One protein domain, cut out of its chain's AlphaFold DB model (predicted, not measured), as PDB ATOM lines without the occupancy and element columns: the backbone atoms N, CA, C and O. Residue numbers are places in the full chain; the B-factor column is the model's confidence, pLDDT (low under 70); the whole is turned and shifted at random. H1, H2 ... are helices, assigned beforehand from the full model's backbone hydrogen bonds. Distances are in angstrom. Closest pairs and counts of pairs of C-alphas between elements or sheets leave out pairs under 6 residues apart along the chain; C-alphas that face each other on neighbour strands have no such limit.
ATOM      1  N   LYS A   5     151.294  51.769 296.199       86.56
ATOM      2  CA  LYS A   5     151.510  50.922 297.382       86.56
ATOM      3  C   LYS A   5     150.206  50.236 297.803       86.56
ATOM      4  O   LYS A   5     149.125  50.802 297.641       86.56
ATOM      5  N   GLN A   6     150.286  49.009 298.319       86.25
ATOM      6  CA  GLN A   6     149.086  48.213 298.605       86.25
ATOM      7  C   GLN A   6     148.184  48.872 299.652       86.25
ATOM      8  O   GLN A   6     146.966  48.861 299.500       86.25
ATOM      9  N   GLU A   7     148.785  49.517 300.646       90.81
ATOM     10  CA  GLU A   7     148.116  50.183 301.765       90.81
ATOM     11  C   GLU A   7     147.301  51.399 301.313       90.81
ATOM     12  O   GLU A   7     146.359  51.792 301.987       90.81
ATOM     13  N   ARG A   8     147.639  51.975 300.151       93.44
ATOM     14  CA  ARG A   8     146.968  53.146 299.574       93.44
ATOM     15  C   ARG A   8     145.720  52.786 298.765       93.44
ATOM     16  O   ARG A   8     144.827  53.606 298.590       93.44
ATOM     17  N   ARG A   9     145.630  51.549 298.272       92.44
ATOM     18  CA  ARG A   9     144.532  51.089 297.404       92.44
ATOM     19  C   ARG A   9     143.137  51.237 298.027       92.44
ATOM     20  O   ARG A   9     142.244  51.673 297.299       92.44
ATOM     21  N   PRO A  10     142.920  50.932 299.324       95.81
ATOM     22  CA  PRO A  10     141.614  51.104 299.957       95.81
ATOM     23  C   PRO A  10     141.081  52.541 299.904       95.81
ATOM     24  O   PRO A  10     139.871  52.715 299.797       95.81
ATOM     25  N   ASP A  11     141.957  53.551 299.901       95.62
ATOM     26  CA  ASP A  11     141.556  54.964 299.808       95.62
ATOM     27  C   ASP A  11     141.074  55.342 298.400       95.62
ATOM     28  O   ASP A  11     140.250  56.240 298.229       95.62
ATOM     29  N   LEU A  12     141.590  54.654 297.377       95.75
ATOM     30  CA  LEU A  12     141.316  54.943 295.967       95.75
ATOM     31  C   LEU A  12     140.120  54.149 295.424       95.75
ATOM     32  O   LEU A  12     139.429  54.587 294.505       95.75
ATOM     33  N   ASP A  13     139.840  52.984 296.004       95.75
ATOM     34  CA  ASP A  13     138.738  52.107 295.606       95.75
ATOM     35  C   ASP A  13     137.347  52.773 295.614       95.75
ATOM     36  O   ASP A  13     136.571  52.525 294.683       95.75
ATOM     37  N   PRO A  14     136.994  53.632 296.594       96.56
ATOM     38  CA  PRO A  14     135.744  54.385 296.570       96.56
ATOM     39  C   PRO A  14     135.580  55.260 295.324       96.56
ATOM     40  O   PRO A  14     134.460  55.416 294.843       96.56
ATOM     41  N   ILE A  15     136.675  55.798 294.777       95.25
ATOM     42  CA  ILE A  15     136.649  56.629 293.568       95.25
ATOM     43  C   ILE A  15     136.220  55.771 292.379       95.25
ATOM     44  O   ILE A  15     135.267  56.121 291.688       95.25
ATOM     45  N   VAL A  16     136.848  54.602 292.205       95.12
ATOM     46  CA  VAL A  16     136.498  53.653 291.135       95.12
ATOM     47  C   VAL A  16     135.034  53.228 291.251       95.12
ATOM     48  O   VAL A  16     134.302  53.281 290.269       95.12
ATOM     49  N   LYS A  17     134.563  52.884 292.458       95.56
ATOM     50  CA  LYS A  17     133.153  52.515 292.682       95.56
ATOM     51  C   LYS A  17     132.188  53.625 292.267       95.56
ATOM     52  O   LYS A  17     131.161  53.345 291.655       95.56
ATOM     53  N   LYS A  18     132.512  54.881 292.579       94.00
ATOM     54  CA  LYS A  18     131.678  56.027 292.202       94.00
ATOM     55  C   LYS A  18     131.730  56.314 290.705       94.00
ATOM     56  O   LYS A  18     130.692  56.629 290.144       94.00
ATOM     57  N   MET A  19     132.883  56.143 290.053       92.62
ATOM     58  CA  MET A  19     132.994  56.220 288.589       92.62
ATOM     59  C   MET A  19     132.091  55.191 287.899       92.62
ATOM     60  O   MET A  19     131.469  55.491 286.888       92.62
ATOM     61  N   VAL A  20     131.987  53.986 288.459       92.25
ATOM     62  CA  VAL A  20     131.110  52.928 287.931       92.25
ATOM     63  C   VAL A  20     129.641  53.271 288.125       92.25
ATOM     64  O   VAL A  20     128.854  53.118 287.199       92.25
ATOM     65  N   ALA A  21     129.276  53.774 289.306       92.19
ATOM     66  CA  ALA A  21     127.895  54.115 289.640       92.19
ATOM     67  C   ALA A  21     127.288  55.207 288.739       92.19
ATOM     68  O   ALA A  21     126.070  55.329 288.682       92.19
ATOM     69  N   ILE A  22     128.122  55.998 288.060       89.50
ATOM     70  CA  ILE A  22     127.685  57.086 287.174       89.50
ATOM     71  C   ILE A  22     127.756  56.721 285.686       89.50
ATOM     72  O   ILE A  22     127.553  57.598 284.850       89.50
ATOM     73  N   GLU A  23     128.065  55.456 285.373       86.81
ATOM     74  CA  GLU A  23     128.065  54.883 284.020       86.81
ATOM     75  C   GLU A  23     128.815  55.748 282.992       86.81
ATOM     76  O   GLU A  23     128.258  56.195 281.989       86.81
ATOM     77  N   LEU A  24     130.101  56.017 283.253       86.00
ATOM     78  CA  LEU A  24     130.900  56.905 282.404       86.00
ATOM     79  C   LEU A  24     130.931  56.441 280.942       86.00
ATOM     80  O   LEU A  24     131.416  55.351 280.622       86.00
ATOM     81  N   THR A  25     130.531  57.333 280.038       87.88
ATOM     82  CA  THR A  25     130.796  57.195 278.604       87.88
ATOM     83  C   THR A  25     132.259  57.516 278.269       87.88
ATOM     84  O   THR A  25     133.001  58.111 279.052       87.88
ATOM     85  N   THR A  26     132.695  57.202 277.048       86.25
ATOM     86  CA  THR A  26     134.022  57.610 276.548       86.25
ATOM     87  C   THR A  26     134.217  59.131 276.611       86.25
ATOM     88  O   THR A  26     135.291  59.602 276.980       86.25
ATOM     89  N   SER A  27     133.178  59.912 276.290       88.00
ATOM     90  CA  SER A  27     133.217  61.383 276.364       88.00
ATOM     91  C   SER A  27     133.361  61.881 277.805       88.00
ATOM     92  O   SER A  27     134.083  62.846 278.076       88.00
ATOM     93  N   ASP A  28     132.723  61.176 278.739       89.12
ATOM     94  CA  ASP A  28     132.785  61.466 280.167       89.12
ATOM     95  C   ASP A  28     134.192  61.272 280.717       89.12
ATOM     96  O   ASP A  28     134.680  62.126 281.453       89.12
ATOM     97  N   ILE A  29     134.878  60.206 280.297       91.31
ATOM     98  CA  ILE A  29     136.278  59.956 280.659       91.31
ATOM     99  C   ILE A  29     137.179  61.082 280.146       91.31
ATOM    100  O   ILE A  29     137.964  61.623 280.920       91.31
ATOM    101  N   VAL A  30     137.047  61.481 278.874       91.81
ATOM    102  CA  VAL A  30     137.842  62.591 278.310       91.81
ATOM    103  C   VAL A  30     137.630  63.868 279.119       91.81
ATOM    104  O   VAL A  30     138.597  64.517 279.524       91.81
ATOM    105  N   SER A  31     136.368  64.216 279.372       87.69
ATOM    106  CA  SER A  31     135.998  65.438 280.088       87.69
ATOM    107  C   SER A  31     136.513  65.415 281.525       87.69
ATOM    108  O   SER A  31     137.144  66.372 281.969       87.69
ATOM    109  N   PHE A  32     136.310  64.307 282.236       87.69
ATOM    110  CA  PHE A  32     136.781  64.124 283.604       87.69
ATOM    111  C   PHE A  32     138.306  64.267 283.703       87.69
ATOM    112  O   PHE A  32     138.796  65.059 284.504       87.69
ATOM    113  N   LEU A  33     139.057  63.572 282.844       90.88
ATOM    114  CA  LEU A  33     140.521  63.577 282.883       90.88
ATOM    115  C   LEU A  33     141.144  64.894 282.425       90.88
ATOM    116  O   LEU A  33     142.210  65.259 282.916       90.88
ATOM    117  N   THR A  34     140.486  65.622 281.524       88.88
ATOM    118  CA  THR A  34     140.949  66.951 281.093       88.88
ATOM    119  C   THR A  34     140.790  67.986 282.211       88.88
ATOM    120  O   THR A  34     141.630  68.866 282.358       88.88
ATOM    121  N   ASN A  35     139.732  67.884 283.022       84.56
ATOM    122  CA  ASN A  35     139.429  68.882 284.054       84.56
ATOM    123  C   ASN A  35     140.034  68.552 285.428       84.56
ATOM    124  O   ASN A  35     140.172  69.450 286.258       84.56
ATOM    125  N   LEU A  36     140.424  67.295 285.671       85.38
ATOM    126  CA  LEU A  36     141.014  66.860 286.939       85.38
ATOM    127  C   LEU A  36     142.248  67.683 287.371       85.38
ATOM    128  O   LEU A  36     142.264  68.124 288.521       85.38
ATOM    129  N   PRO A  37     143.237  67.967 286.498       82.94
ATOM    130  CA  PRO A  37     144.425  68.737 286.884       82.94
ATOM    131  C   PRO A  37     144.142  70.228 287.088       82.94
ATOM    132  O   PRO A  37     144.781  70.885 287.901       82.94
ATOM    133  N   ILE A  38     143.170  70.763 286.346       71.31
ATOM    134  CA  ILE A  38     142.874  72.199 286.294       71.31
ATOM    135  C   ILE A  38     142.165  72.649 287.584       71.31
ATOM    136  O   ILE A  38     142.117  73.838 287.894       71.31
ATOM    137  N   GLY A  39     141.570  71.718 288.343       65.50
ATOM    138  CA  GLY A  39     140.803  72.020 289.557       65.50
ATOM    139  C   GLY A  39     139.551  72.873 289.303       65.50
ATOM    140  O   GLY A  39     138.821  73.208 290.239       65.50
ATOM    141  N   SER A  40     139.285  73.220 288.041       56.31
ATOM    142  CA  SER A  40     138.131  73.984 287.600       56.31
ATOM    143  C   SER A  40     137.090  73.033 287.030       56.31
ATOM    144  O   SER A  40     137.180  72.577 285.895       56.31
ATOM    145  N   TYR A  41     136.070  72.764 287.836       60.16
ATOM    146  CA  TYR A  41     134.812  72.171 287.377       60.16
ATOM    147  C   TYR A  41     133.736  73.246 287.159       60.16
ATOM    148  O   TYR A  41     132.622  72.951 286.736       60.16
ATOM    149  N   LYS A  42     134.062  74.516 287.446       44.25
ATOM    150  CA  LYS A  42     133.162  75.657 287.270       44.25
ATOM    151  C   LYS A  42     133.195  76.104 285.812       44.25
ATOM    152  O   LYS A  42     134.064  76.871 285.417       44.25
ATOM    153  N   GLY A  43     132.236  75.627 285.025       46.97
ATOM    154  CA  GLY A  43     131.981  76.134 283.671       46.97
ATOM    155  C   GLY A  43     131.768  75.056 282.615       46.97
ATOM    156  O   GLY A  43     131.186  75.344 281.576       46.97
ATOM    157  N   PHE A  44     132.153  73.811 282.894       48.91
ATOM    158  CA  PHE A  44     131.736  72.667 282.092       48.91
ATOM    159  C   PHE A  44     130.568  71.967 282.772       48.91
ATOM    160  O   PHE A  44     130.557  71.792 283.987       48.91
ATOM    161  N   VAL A  45     129.605  71.518 281.971       49.88
ATOM    162  CA  VAL A  45     128.499  70.639 282.373       49.88
ATOM    163  C   VAL A  45     129.049  69.232 282.678       49.88
ATOM    164  O   VAL A  45     128.552  68.219 282.202       49.88
ATOM    165  N   LEU A  46     130.094  69.133 283.504       55.62
ATOM    166  CA  LEU A  46     130.339  67.962 284.339       55.62
ATOM    167  C   LEU A  46     129.328  68.060 285.487       55.62
ATOM    168  O   LEU A  46     129.668  68.344 286.626       55.62
ATOM    169  N   THR A  47     128.063  67.917 285.083       61.25
ATOM    170  CA  THR A  47     126.832  67.653 285.837       61.25
ATOM    171  C   THR A  47     127.054  67.193 287.273       61.25
ATOM    172  O   THR A  47     127.948  66.377 287.501       61.25
ATOM    173  N   ASP A  48     126.130  67.543 288.173       70.19
ATOM    174  CA  ASP A  48     126.010  67.042 289.557       70.19
ATOM    175  C   ASP A  48     126.324  65.539 289.720       70.19
ATOM    176  O   ASP A  48     126.812  65.111 290.763       70.19
ATOM    177  N   ARG A  49     126.140  64.727 288.668       82.00
ATOM    178  CA  ARG A  49     126.556  63.317 288.630       82.00
ATOM    179  C   ARG A  49     128.039  63.069 288.937       82.00
ATOM    180  O   ARG A  49     128.343  62.027 289.495       82.00
ATOM    181  N   PHE A  50     128.972  63.961 288.587       84.69
ATOM    182  CA  PHE A  50     130.402  63.754 288.880       84.69
ATOM    183  C   PHE A  50     130.775  64.150 290.301       84.69
ATOM    184  O   PHE A  50     131.804  63.694 290.801       84.69
ATOM    185  N   GLN A  51     129.937  64.952 290.961       84.50
ATOM    186  CA  GLN A  51     130.196  65.486 292.290       84.50
ATOM    187  C   GLN A  51     130.644  64.409 293.295       84.50
ATOM    188  O   GLN A  51     131.671  64.614 293.945       84.50
ATOM    189  N   PRO A  52     130.020  63.213 293.358       88.94
ATOM    190  CA  PRO A  52     130.473  62.166 294.267       88.94
ATOM    191  C   PRO A  52     131.910  61.699 293.984       88.94
ATOM    192  O   PRO A  52     132.652  61.394 294.919       88.94
ATOM    193  N   VAL A  53     132.304  61.608 292.708       91.06
ATOM    194  CA  VAL A  53     133.656  61.192 292.298       91.06
ATOM    195  C   VAL A  53     134.672  62.258 292.702       91.06
ATOM    196  O   VAL A  53     135.704  61.930 293.282       91.06
ATOM    197  N   LEU A  54     134.356  63.530 292.456       87.44
ATOM    198  CA  LEU A  54     135.219  64.663 292.797       87.44
ATOM    199  C   LEU A  54     135.428  64.796 294.306       87.44
ATOM    200  O   LEU A  54     136.549  65.004 294.770       87.44
ATOM    201  N   GLU A  55     134.364  64.611 295.084       88.00
ATOM    202  CA  GLU A  55     134.443  64.578 296.542       88.00
ATOM    203  C   GLU A  55     135.322  63.432 297.030       88.00
ATOM    204  O   GLU A  55     136.173  63.645 297.890       88.00
ATOM    205  N   ALA A  56     135.183  62.235 296.452       92.62
ATOM    206  CA  ALA A  56     136.027  61.099 296.813       92.62
ATOM    207  C   ALA A  56     137.507  61.341 296.484       92.62
ATOM    208  O   ALA A  56     138.365  61.014 297.297       92.62
ATOM    209  N   ILE A  57     137.810  61.968 295.344       91.06
ATOM    210  CA  ILE A  57     139.174  62.365 294.958       91.06
ATOM    211  C   ILE A  57     139.758  63.358 295.960       91.06
ATOM    212  O   ILE A  57     140.898  63.198 296.401       91.06
ATOM    213  N   LYS A  58     138.963  64.361 296.353       90.00
ATOM    214  CA  LYS A  58     139.365  65.367 297.339       90.00
ATOM    215  C   LYS A  58     139.607  64.746 298.714       90.00
ATOM    216  O   LYS A  58     140.627  65.042 299.327       90.00
ATOM    217  N   ILE A  59     138.700  63.886 299.182       92.44
ATOM    218  CA  ILE A  59     138.805  63.191 300.476       92.44
ATOM    219  C   ILE A  59     140.027  62.274 300.498       92.44
ATOM    220  O   ILE A  59     140.790  62.297 301.460       92.44
ATOM    221  N   ALA A  60     140.239  61.496 299.434       93.88
ATOM    222  CA  ALA A  60     141.387  60.606 299.333       93.88
ATOM    223  C   ALA A  60     142.709  61.376 299.172       93.88
ATOM    224  O   ALA A  60     143.772  60.815 299.434       93.88
ATOM    225  N   GLY A  61     142.670  62.643 298.743       91.88
ATOM    226  CA  GLY A  61     143.863  63.444 298.481       91.88
ATOM    227  C   GLY A  61     144.686  62.873 297.329       91.88
ATOM    228  O   GLY A  61     145.894  62.692 297.477       91.88
ATOM    229  N   VAL A  62     144.016  62.519 296.229       91.00
ATOM    230  CA  VAL A  62     144.633  61.917 295.035       91.00
ATOM    231  C   VAL A  62     145.728  62.816 294.469       91.00
ATOM    232  O   VAL A  62     145.557  64.033 294.376       91.00
ATOM    233  N   LYS A  63     146.845  62.204 294.068       90.38
ATOM    234  CA  LYS A  63     147.994  62.889 293.462       90.38
ATOM    235  C   LYS A  63     148.486  62.140 292.218       90.38
ATOM    236  O   LYS A  63     148.281  60.932 292.121       90.38
ATOM    237  N   PRO A  64     149.178  62.814 291.288       89.12
ATOM    238  CA  PRO A  64     149.853  62.149 290.178       89.12
ATOM    239  C   PRO A  64     151.171  61.505 290.658       89.12
ATOM    240  O   PRO A  64     152.264  61.967 290.345       89.12
ATOM    241  N   ASN A  65     151.066  60.484 291.513       90.12
ATOM    242  CA  ASN A  65     152.196  59.703 292.039       90.12
ATOM    243  C   ASN A  65     151.954  58.174 292.033       90.12
ATOM    244  O   ASN A  65     152.525  57.444 292.849       90.12
ATOM    245  N   GLY A  66     151.077  57.699 291.154       90.69
ATOM    246  CA  GLY A  66     150.623  56.323 291.000       90.69
ATOM    247  C   GLY A  66     149.134  56.142 291.299       90.69
ATOM    248  O   GLY A  66     148.550  55.149 290.860       90.69
ATOM    249  N   ASP A  67     148.499  57.079 292.014       93.69
ATOM    250  CA  ASP A  67     147.069  56.991 292.342       93.69
ATOM    251  C   ASP A  67     146.205  57.024 291.068       93.69
ATOM    252  O   ASP A  67     145.263  56.242 290.927       93.69
ATOM    253  N   ILE A  68     146.536  57.904 290.119       92.88
ATOM    254  CA  ILE A  68     145.770  58.093 288.883       92.88
ATOM    255  C   ILE A  68     145.917  56.886 287.969       92.88
ATOM    256  O   ILE A  68     144.913  56.361 287.479       92.88
ATOM    257  N   ASN A  69     147.150  56.403 287.794       93.25
ATOM    258  CA  ASN A  69     147.403  55.152 287.094       93.25
ATOM    259  C   ASN A  69     146.582  53.998 287.697       93.25
ATOM    260  O   ASN A  69     145.903  53.283 286.959       93.25
ATOM    261  N   TYR A  70     146.567  53.855 289.027       94.19
ATOM    262  CA  TYR A  70     145.795  52.805 289.690       94.19
ATOM    263  C   TYR A  70     144.291  52.923 289.423       94.19
ATOM    264  O   TYR A  70     143.662  51.929 289.053       94.19
ATOM    265  N   ILE A  71     143.716  54.118 289.593       95.00
ATOM    266  CA  ILE A  71     142.281  54.370 289.391       95.00
ATOM    267  C   ILE A  71     141.878  54.003 287.959       95.00
ATOM    268  O   ILE A  71     140.933  53.235 287.763       95.00
ATOM    269  N   LEU A  72     142.616  54.503 286.964       95.06
ATOM    270  CA  LEU A  72     142.333  54.270 285.548       95.06
ATOM    271  C   LEU A  72     142.543  52.808 285.147       95.06
ATOM    272  O   LEU A  72     141.678  52.211 284.505       95.06
ATOM    273  N   PHE A  73     143.646  52.191 285.574       94.69
ATOM    274  CA  PHE A  73     143.902  50.781 285.298       94.69
ATOM    275  C   PHE A  73     142.828  49.884 285.923       94.69
ATOM    276  O   PHE A  73     142.324  48.970 285.267       94.69
ATOM    277  N   LYS A  74     142.444  50.140 287.181       94.81
ATOM    278  CA  LYS A  74     141.415  49.361 287.881       94.81
ATOM    279  C   LYS A  74     140.041  49.540 287.236       94.81
ATOM    280  O   LYS A  74     139.349  48.542 287.037       94.81
ATOM    281  N   TYR A  75     139.678  50.769 286.864       95.12
ATOM    282  CA  TYR A  75     138.447  51.047 286.124       95.12
ATOM    283  C   TYR A  75     138.420  50.299 284.785       95.12
ATOM    284  O   TYR A  75     137.489  49.540 284.515       95.12
ATOM    285  N   GLY A  76     139.493  50.419 283.997       93.56
ATOM    286  CA  GLY A  76     139.673  49.687 282.746       93.56
ATOM    287  C   GLY A  76     139.519  48.177 282.926       93.56
ATOM    288  O   GLY A  76     138.714  47.550 282.248       93.56
ATOM    289  N   LYS A  77     140.247  47.592 283.880       92.94
ATOM    290  CA  LYS A  77     140.299  46.139 284.087       92.94
ATOM    291  C   LYS A  77     138.962  45.517 284.484       92.94
ATOM    292  O   LYS A  77     138.660  44.425 284.015       92.94
ATOM    293  N   TYR A  78     138.207  46.158 285.375       92.81
ATOM    294  CA  TYR A  78     137.042  45.523 286.002       92.81
ATOM    295  C   TYR A  78     135.692  46.066 285.529       92.81
ATOM    296  O   TYR A  78     134.673  45.446 285.825       92.81
ATOM    297  N   HIS A  79     135.662  47.194 284.811       92.69
ATOM    298  CA  HIS A  79     134.404  47.880 284.497       92.69
ATOM    299  C   HIS A  79     134.218  48.240 283.023       92.69
ATOM    300  O   HIS A  79     133.086  48.446 282.593       92.69
ATOM    301  N   ILE A  80     135.279  48.239 282.212       92.38
ATOM    302  CA  ILE A  80     135.115  48.270 280.758       92.38
ATOM    303  C   ILE A  80     134.740  46.868 280.281       92.38
ATOM    304  O   ILE A  80     135.463  45.903 280.538       92.38
ATOM    305  N   LYS A  81     133.606  46.756 279.572       91.31
ATOM    306  CA  LYS A  81     133.137  45.484 279.007       91.31
ATOM    307  C   LYS A  81     134.248  44.859 278.145       91.31
ATOM    308  O   LYS A  81     134.652  45.509 277.175       91.31
ATOM    309  N   PRO A  82     134.680  43.616 278.427       90.38
ATOM    310  CA  PRO A  82     135.775  42.977 277.708       90.38
ATOM    311  C   PRO A  82     135.540  42.902 276.196       90.38
ATOM    312  O   PRO A  82     134.628  42.219 275.736       90.38
ATOM    313  N   SER A  83     136.336  43.648 275.427       89.69
ATOM    314  CA  SER A  83     136.506  43.494 273.977       89.69
ATOM    315  C   SER A  83     137.643  44.389 273.482       89.69
ATOM    316  O   SER A  83     137.890  45.455 274.058       89.69
ATOM    317  N   TYR A  84     138.277  44.003 272.372       89.19
ATOM    318  CA  TYR A  84     139.302  44.816 271.706       89.19
ATOM    319  C   TYR A  84     138.836  46.266 271.476       89.19
ATOM    320  O   TYR A  84     139.499  47.215 271.897       89.19
ATOM    321  N   ASN A  85     137.650  46.447 270.883       91.12
ATOM    322  CA  ASN A  85     137.122  47.771 270.545       91.12
ATOM    323  C   ASN A  85     136.842  48.635 271.782       91.12
ATOM    324  O   ASN A  85     137.153  49.825 271.767       91.12
ATOM    325  N   ASN A  86     136.312  48.056 272.865       92.81
ATOM    326  CA  ASN A  86     136.029  48.817 274.085       92.81
ATOM    327  C   ASN A  86     137.314  49.274 274.782       92.81
ATOM    328  O   ASN A  86     137.412  50.432 275.188       92.81
ATOM    329  N   TYR A  87     138.320  48.401 274.891       94.00
ATOM    330  CA  TYR A  87     139.606  48.772 275.485       94.00
ATOM    331  C   TYR A  87     140.361  49.786 274.624       94.00
ATOM    332  O   TYR A  87     140.910  50.750 275.157       94.00
ATOM    333  N   LYS A  88     140.327  49.636 273.294       94.38
ATOM    334  CA  LYS A  88     140.889  50.619 272.359       94.38
ATOM    335  C   LYS A  88     140.202  51.981 272.480       94.38
ATOM    336  O   LYS A  88     140.889  52.998 272.527       94.38
ATOM    337  N   ALA A  89     138.873  52.012 272.582       95.38
ATOM    338  CA  ALA A  89     138.118  53.246 272.798       95.38
ATOM    339  C   ALA A  89     138.462  53.901 274.146       95.38
ATOM    340  O   ALA A  89     138.654  55.115 274.206       95.38
ATOM    341  N   TYR A  90     138.606  53.102 275.208       96.25
ATOM    342  CA  TYR A  90     139.008  53.585 276.531       96.25
ATOM    343  C   TYR A  90     140.417  54.197 276.525       96.25
ATOM    344  O   TYR A  90     140.602  55.325 276.980       96.25
ATOM    345  N   ILE A  91     141.399  53.510 275.931       96.50
ATOM    346  CA  ILE A  91     142.759  54.041 275.735       96.50
ATOM    347  C   ILE A  91     142.721  55.330 274.898       96.50
ATOM    348  O   ILE A  91     143.383  56.311 275.235       96.50
ATOM    349  N   GLY A  92     141.909  55.360 273.837       97.31
ATOM    350  CA  GLY A  92     141.715  56.548 273.005       97.31
ATOM    351  C   GLY A  92     141.174  57.751 273.783       97.31
ATOM    352  O   GLY A  92     141.617  58.874 273.549       97.31
ATOM    353  N   ALA A  93     140.277  57.533 274.751       97.00
ATOM    354  CA  ALA A  93     139.788  58.586 275.641       97.00
ATOM    355  C   ALA A  93     140.912  59.183 276.501       97.00
ATOM    356  O   ALA A  93     141.019  60.404 276.617       97.00
ATOM    357  N   ILE A  94     141.777  58.328 277.056       97.00
ATOM    358  CA  ILE A  94     142.934  58.755 277.853       97.00
ATOM    359  C   ILE A  94     143.892  59.589 276.987       97.00
ATOM    360  O   ILE A  94     144.283  60.683 277.387       97.00
ATOM    361  N   HIS A  95     144.213  59.132 275.773       97.38
ATOM    362  CA  HIS A  95     145.061  59.890 274.846       97.38
ATOM    363  C   HIS A  95     144.444  61.229 274.438       97.38
ATOM    364  O   HIS A  95     145.144  62.236 274.399       97.38
ATOM    365  N   LYS A  96     143.132  61.276 274.190       96.38
ATOM    366  CA  LYS A  96     142.452  62.535 273.874       96.38
ATOM    367  C   LYS A  96     142.524  63.528 275.038       96.38
ATOM    368  O   LYS A  96     142.735  64.713 274.802       96.38
ATOM    369  N   ALA A  97     142.397  63.055 276.281       94.19
ATOM    370  CA  ALA A  97     142.593  63.897 277.459       94.19
ATOM    371  C   ALA A  97     144.038  64.415 277.567       94.19
ATOM    372  O   ALA A  97     144.226  65.591 277.859       94.19
ATOM    373  N   ILE A  98     145.045  63.582 277.268       95.19
ATOM    374  CA  ILE A  98     146.452  64.016 277.198       95.19
ATOM    375  C   ILE A  98     146.620  65.147 276.179       95.19
ATOM    376  O   ILE A  98     147.146  66.195 276.537       95.19
ATOM    377  N   CYS A  99     146.117  64.986 274.951       94.56
ATOM    378  CA  CYS A  99     146.224  66.028 273.926       94.56
ATOM    379  C   CYS A  99     145.574  67.349 274.370       94.56
ATOM    380  O   CYS A  99     146.137  68.419 274.151       94.56
ATOM    381  N   ASN A 100     144.408  67.290 275.021       92.31
ATOM    382  CA  ASN A 100     143.759  68.488 275.557       92.31
ATOM    383  C   ASN A 100     144.624  69.169 276.627       92.31
ATOM    384  O   ASN A 100     144.781  70.387 276.615       92.31
ATOM    385  N   LEU A 101     145.194  68.391 277.547       90.88
ATOM    386  CA  LEU A 101     146.061  68.905 278.606       90.88
ATOM    387  C   LEU A 101     147.334  69.557 278.056       90.88
ATOM    388  O   LEU A 101     147.731  70.611 278.549       90.88
ATOM    389  N   GLU A 102     147.928  68.979 277.010       92.25
ATOM    390  CA  GLU A 102     149.070  69.562 276.295       92.25
ATOM    391  C   GLU A 102     148.703  70.919 275.674       92.25
ATOM    392  O   GLU A 102     149.454  71.880 275.830       92.25
ATOM    393  N   ILE A 103     147.523  71.034 275.050       89.62
ATOM    394  CA  ILE A 103     147.010  72.305 274.503       89.62
ATOM    395  C   ILE A 103     146.824  73.359 275.605       89.62
ATOM    396  O   ILE A 103     147.126  74.532 275.392       89.62
ATOM    397  N   TYR A 104     146.341  72.956 276.784       85.75
ATOM    398  CA  TYR A 104     146.136  73.860 277.919       85.75
ATOM    399  C   TYR A 104     147.407  74.136 278.739       85.75
ATOM    400  O   TYR A 104     147.353  74.922 279.683       85.75
ATOM    401  N   GLY A 105     148.542  73.510 278.407       85.94
ATOM    402  CA  GLY A 105     149.810  73.678 279.123       85.94
ATOM    403  C   GLY A 105     149.853  73.029 280.513       85.94
ATOM    404  O   GLY A 105     150.710  73.382 281.319       85.94
ATOM    405  N   SER A 106     148.947  72.093 280.814       83.88
ATOM    406  CA  SER A 106     148.863  71.410 282.113       83.88
ATOM    407  C   SER A 106     149.487  70.017 282.032       83.88
ATOM    408  O   SER A 106     148.853  69.084 281.549       83.88
ATOM    409  N   THR A 107     150.704  69.833 282.545       85.00
ATOM    410  CA  THR A 107     151.471  68.593 282.326       85.00
ATOM    411  C   THR A 107     151.488  67.613 283.500       85.00
ATOM    412  O   THR A 107     151.799  66.442 283.289       85.00
ATOM    413  N   ASP A 108     151.078  68.034 284.700       84.88
ATOM    414  CA  ASP A 108     151.253  67.290 285.963       84.88
ATOM    415  C   ASP A 108     150.693  65.852 285.966       84.88
ATOM    416  O   ASP A 108     151.175  65.002 286.707       84.88
ATOM    417  N   TYR A 109     149.682  65.561 285.142       89.56
ATOM    418  CA  TYR A 109     148.991  64.260 285.097       89.56
ATOM    419  C   TYR A 109     149.305  63.442 283.838       89.56
ATOM    420  O   TYR A 109     148.897  62.283 283.733       89.56
ATOM    421  N   ILE A 110     150.016  64.024 282.867       92.56
ATOM    422  CA  ILE A 110     150.212  63.415 281.545       92.56
ATOM    423  C   ILE A 110     150.960  62.084 281.654       92.56
ATOM    424  O   ILE A 110     150.568  61.107 281.012       92.56
ATOM    425  N   ASP A 111     151.999  62.015 282.483       92.69
ATOM    426  CA  ASP A 111     152.813  60.804 282.601       92.69
ATOM    427  C   ASP A 111     152.044  59.647 283.261       92.69
ATOM    428  O   ASP A 111     152.161  58.503 282.820       92.69
ATOM    429  N   GLU A 112     151.177  59.931 284.241       92.19
ATOM    430  CA  GLU A 112     150.254  58.938 284.821       92.19
ATOM    431  C   GLU A 112     149.284  58.392 283.772       92.19
ATOM    432  O   GLU A 112     149.038  57.185 283.703       92.19
ATOM    433  N   TYR A 113     148.716  59.285 282.953       95.06
ATOM    434  CA  TYR A 113     147.770  58.918 281.903       95.06
ATOM    435  C   TYR A 113     148.450  58.047 280.845       95.06
ATOM    436  O   TYR A 113     147.901  57.012 280.457       95.06
ATOM    437  N   ARG A 114     149.669  58.413 280.428       94.81
ATOM    438  CA  ARG A 114     150.481  57.626 279.490       94.81
ATOM    439  C   ARG A 114     150.816  56.250 280.057       94.81
ATOM    440  O   ARG A 114     150.608  55.251 279.369       94.81
ATOM    441  N   GLU A 115     151.270  56.174 281.309       93.50
ATOM    442  CA  GLU A 115     151.559  54.893 281.961       93.50
ATOM    443  C   GLU A 115     150.293  54.035 282.065       93.50
ATOM    444  O   GLU A 115     150.321  52.859 281.710       93.50
ATOM    445  N   SER A 116     149.158  54.613 282.474       94.38
ATOM    446  CA  SER A 116     147.888  53.884 282.535       94.38
ATOM    447  C   SER A 116     147.487  53.319 281.175       94.38
ATOM    448  O   SER A 116     147.125  52.146 281.085       94.38
ATOM    449  N   ALA A 117     147.547  54.126 280.115       95.56
ATOM    450  CA  ALA A 117     147.239  53.677 278.761       95.56
ATOM    451  C   ALA A 117     148.172  52.533 278.325       95.56
ATOM    452  O   ALA A 117     147.710  51.519 277.794       95.56
ATOM    453  N   ALA A 118     149.471  52.652 278.613       94.19
ATOM    454  CA  ALA A 118     150.462  51.623 278.315       94.19
ATOM    455  C   ALA A 118     150.238  50.332 279.119       94.19
ATOM    456  O   ALA A 118     150.426  49.236 278.591       94.19
ATOM    457  N   GLU A 119     149.841  50.417 280.388       93.25
ATOM    458  CA  GLU A 119     149.519  49.244 281.203       93.25
ATOM    459  C   GLU A 119     148.238  48.545 280.747       93.25
ATOM    460  O   GLU A 119     148.230  47.316 280.649       93.25
ATOM    461  N   ILE A 120     147.178  49.298 280.429       94.00
ATOM    462  CA  ILE A 120     145.937  48.738 279.873       94.00
ATOM    463  C   ILE A 120     146.258  48.018 278.563       94.00
ATOM    464  O   ILE A 120     145.839  46.878 278.370       94.00
ATOM    465  N   ARG A 121     147.066  48.632 277.690       93.56
ATOM    466  CA  ARG A 121     147.484  47.994 276.443       93.56
ATOM    467  C   ARG A 121     148.254  46.698 276.692       93.56
ATOM    468  O   ARG A 121     147.833  45.649 276.226       93.56
ATOM    469  N   ARG A 122     149.340  46.755 277.470       92.38
ATOM    470  CA  ARG A 122     150.239  45.609 277.707       92.38
ATOM    471  C   ARG A 122     149.567  44.446 278.436       92.38
ATOM    472  O   ARG A 122     149.868  43.297 278.150       92.38
ATOM    473  N   ARG A 123     148.717  44.724 279.428       91.69
ATOM    474  CA  ARG A 123     148.176  43.683 280.324       91.69
ATOM    475  C   ARG A 123     146.782  43.201 279.946       91.69
ATOM    476  O   ARG A 123     146.396  42.117 280.386       91.69
ATOM    477  N   ILE A 124     146.026  44.020 279.215       91.38
ATOM    478  CA  ILE A 124     144.630  43.747 278.872       91.38
ATOM    479  C   ILE A 124     144.486  43.633 277.358       91.38
ATOM    480  O   ILE A 124     144.167  42.548 276.889       91.38
ATOM    481  N   LEU A 125     144.753  44.706 276.600       89.31
ATOM    482  CA  LEU A 125     144.492  44.731 275.154       89.31
ATOM    483  C   LEU A 125     145.327  43.707 274.378       89.31
ATOM    484  O   LEU A 125     144.769  43.048 273.512       89.31
ATOM    485  N   ALA A 126     146.613  43.550 274.713       88.19
ATOM    486  CA  ALA A 126     147.540  42.668 274.002       88.19
ATOM    487  C   ALA A 126     147.013  41.230 273.890       88.19
ATOM    488  O   ALA A 126     147.070  40.643 272.825       88.19
ATOM    489  N   LYS A 127     146.364  40.717 274.943       87.06
ATOM    490  CA  LYS A 127     145.758  39.376 274.925       87.06
ATOM    491  C   LYS A 127     144.685  39.230 273.843       87.06
ATOM    492  O   LYS A 127     144.602  38.197 273.204       87.06
ATOM    493  N   TYR A 128     143.898  40.282 273.621       81.25
ATOM    494  CA  TYR A 128     142.896  40.313 272.556       81.25
ATOM    495  C   TYR A 128     143.510  40.586 271.179       81.25
ATOM    496  O   TYR A 128     142.912  40.220 270.175       81.25
ATOM    497  N   GLU A 129     144.644  41.290 271.112       78.81
ATOM    498  CA  GLU A 129     145.393  41.487 269.864       78.81
ATOM    499  C   GLU A 129     145.978  40.150 269.391       78.81
ATOM    500  O   GLU A 129     145.777  39.793 268.233       78.81
ATOM    501  N   ASP A 130     146.588  39.385 270.297       76.69
ATOM    502  CA  ASP A 130     147.155  38.060 270.027       76.69
ATOM    503  C   ASP A 130     146.065  37.060 269.595       76.69
ATOM    504  O   ASP A 130     146.180  36.447 268.536       76.69
ATOM    505  N   GLU A 131     144.947  36.984 270.333       75.56
ATOM    506  CA  GLU A 131     143.781  36.159 269.961       75.56
ATOM    507  C   GLU A 131     143.251  36.504 268.556       75.56
ATOM    508  O   GLU A 131     142.880  35.621 267.786       75.56
ATOM    509  N   LYS A 132     143.226  37.792 268.183       71.19
ATOM    510  CA  LYS A 132     142.749  38.228 266.860       71.19
ATOM    511  C   LYS A 132     143.727  37.915 265.730       71.19
ATOM    512  O   LYS A 132     143.276  37.684 264.611       71.19
ATOM    513  N   ILE A 133     145.030  37.930 266.000       68.50
ATOM    514  CA  ILE A 133     146.069  37.536 265.038       68.50
ATOM    515  C   ILE A 133     145.960  36.033 264.745       68.50
ATOM    516  O   ILE A 133     145.947  35.640 263.579       68.50
ATOM    517  N   GLU A 134     145.778  35.211 265.784       69.19
ATOM    518  CA  GLU A 134     145.529  33.769 265.640       69.19
ATOM    519  C   GLU A 134     144.225  33.481 264.875       69.19
ATOM    520  O   GLU A 134     144.224  32.682 263.940       69.19
ATOM    521  N   GLU A 135     143.122  34.166 265.211       71.75
ATOM    522  CA  GLU A 135     141.828  34.006 264.524       71.75
ATOM    523  C   GLU A 135     141.880  34.365 263.029       71.75
ATOM    524  O   GLU A 135     141.171  33.752 262.228       71.75
TER     525      GLU A 135
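This is residues 5 to 135 of the 139 residues of an uncharacterized protein of marine sediment metagenome (UniProt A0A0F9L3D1). H5 and H6 form a long helical hairpin, with H2 packed along H5 and H4 along H6. H1 crosses H4 steeply, and H3 packs side by side with H1, running back along it. The printed part has 131 residues with six named helices, H1 to H6 in chain order, and no named strand; the class is all helix. It is compact, with a radius of gyration of the C-alphas of 14.6 A and spans of 48 by 35 by 25 A.

H1, residues 6 to 21, touches H3, residues 48 to 60, at a shallow tilt of 5 degrees, opposite ways; the closest C-alphas, of Lys 18 and Val 53, are 5.5 A apart. H1 touches H4, residues 67 to 79, at a steep tilt of 53 degrees, with C-alphas Val 16 and Tyr 75 closest at 6.0 A. H2, residues 26 to 35, touches H5, residues 84 to 103, closest at C-alphas Val 30 and Ala 97, 5.0 A. H6, residues 110 to 135, touches H4 with residues 112 to 124 alone, closest at C-alphas Asn 69 and Ser 116, 4.8 A. H5 and H6 are a hairpin at 25 degrees, closest at C-alphas Ile 91 and Ala 117, 5.4 A. H2, H4 and H5 have every O i to N i+4 pair within hydrogen-bond range; H1 has 7 of 12, H3 7 of 9, H6 19 of 22.

H1 begins at C-alpha 6 (149.086, 48.213, 298.605) and is 23.8 A long. H5 is 28.7 A long. H6, 35.0 A long with a kink of 41 degrees near residue 126, ends at C-alpha 135 (141.828, 34.006, 264.524).

The two C-alphas farthest apart, of Lys 42 and Glu 134, are 48.7 A apart. The printed part has no cut. The link from H2 to H3 is long. Residues 39 to 47 and 133 to 134 have pLDDT under 70.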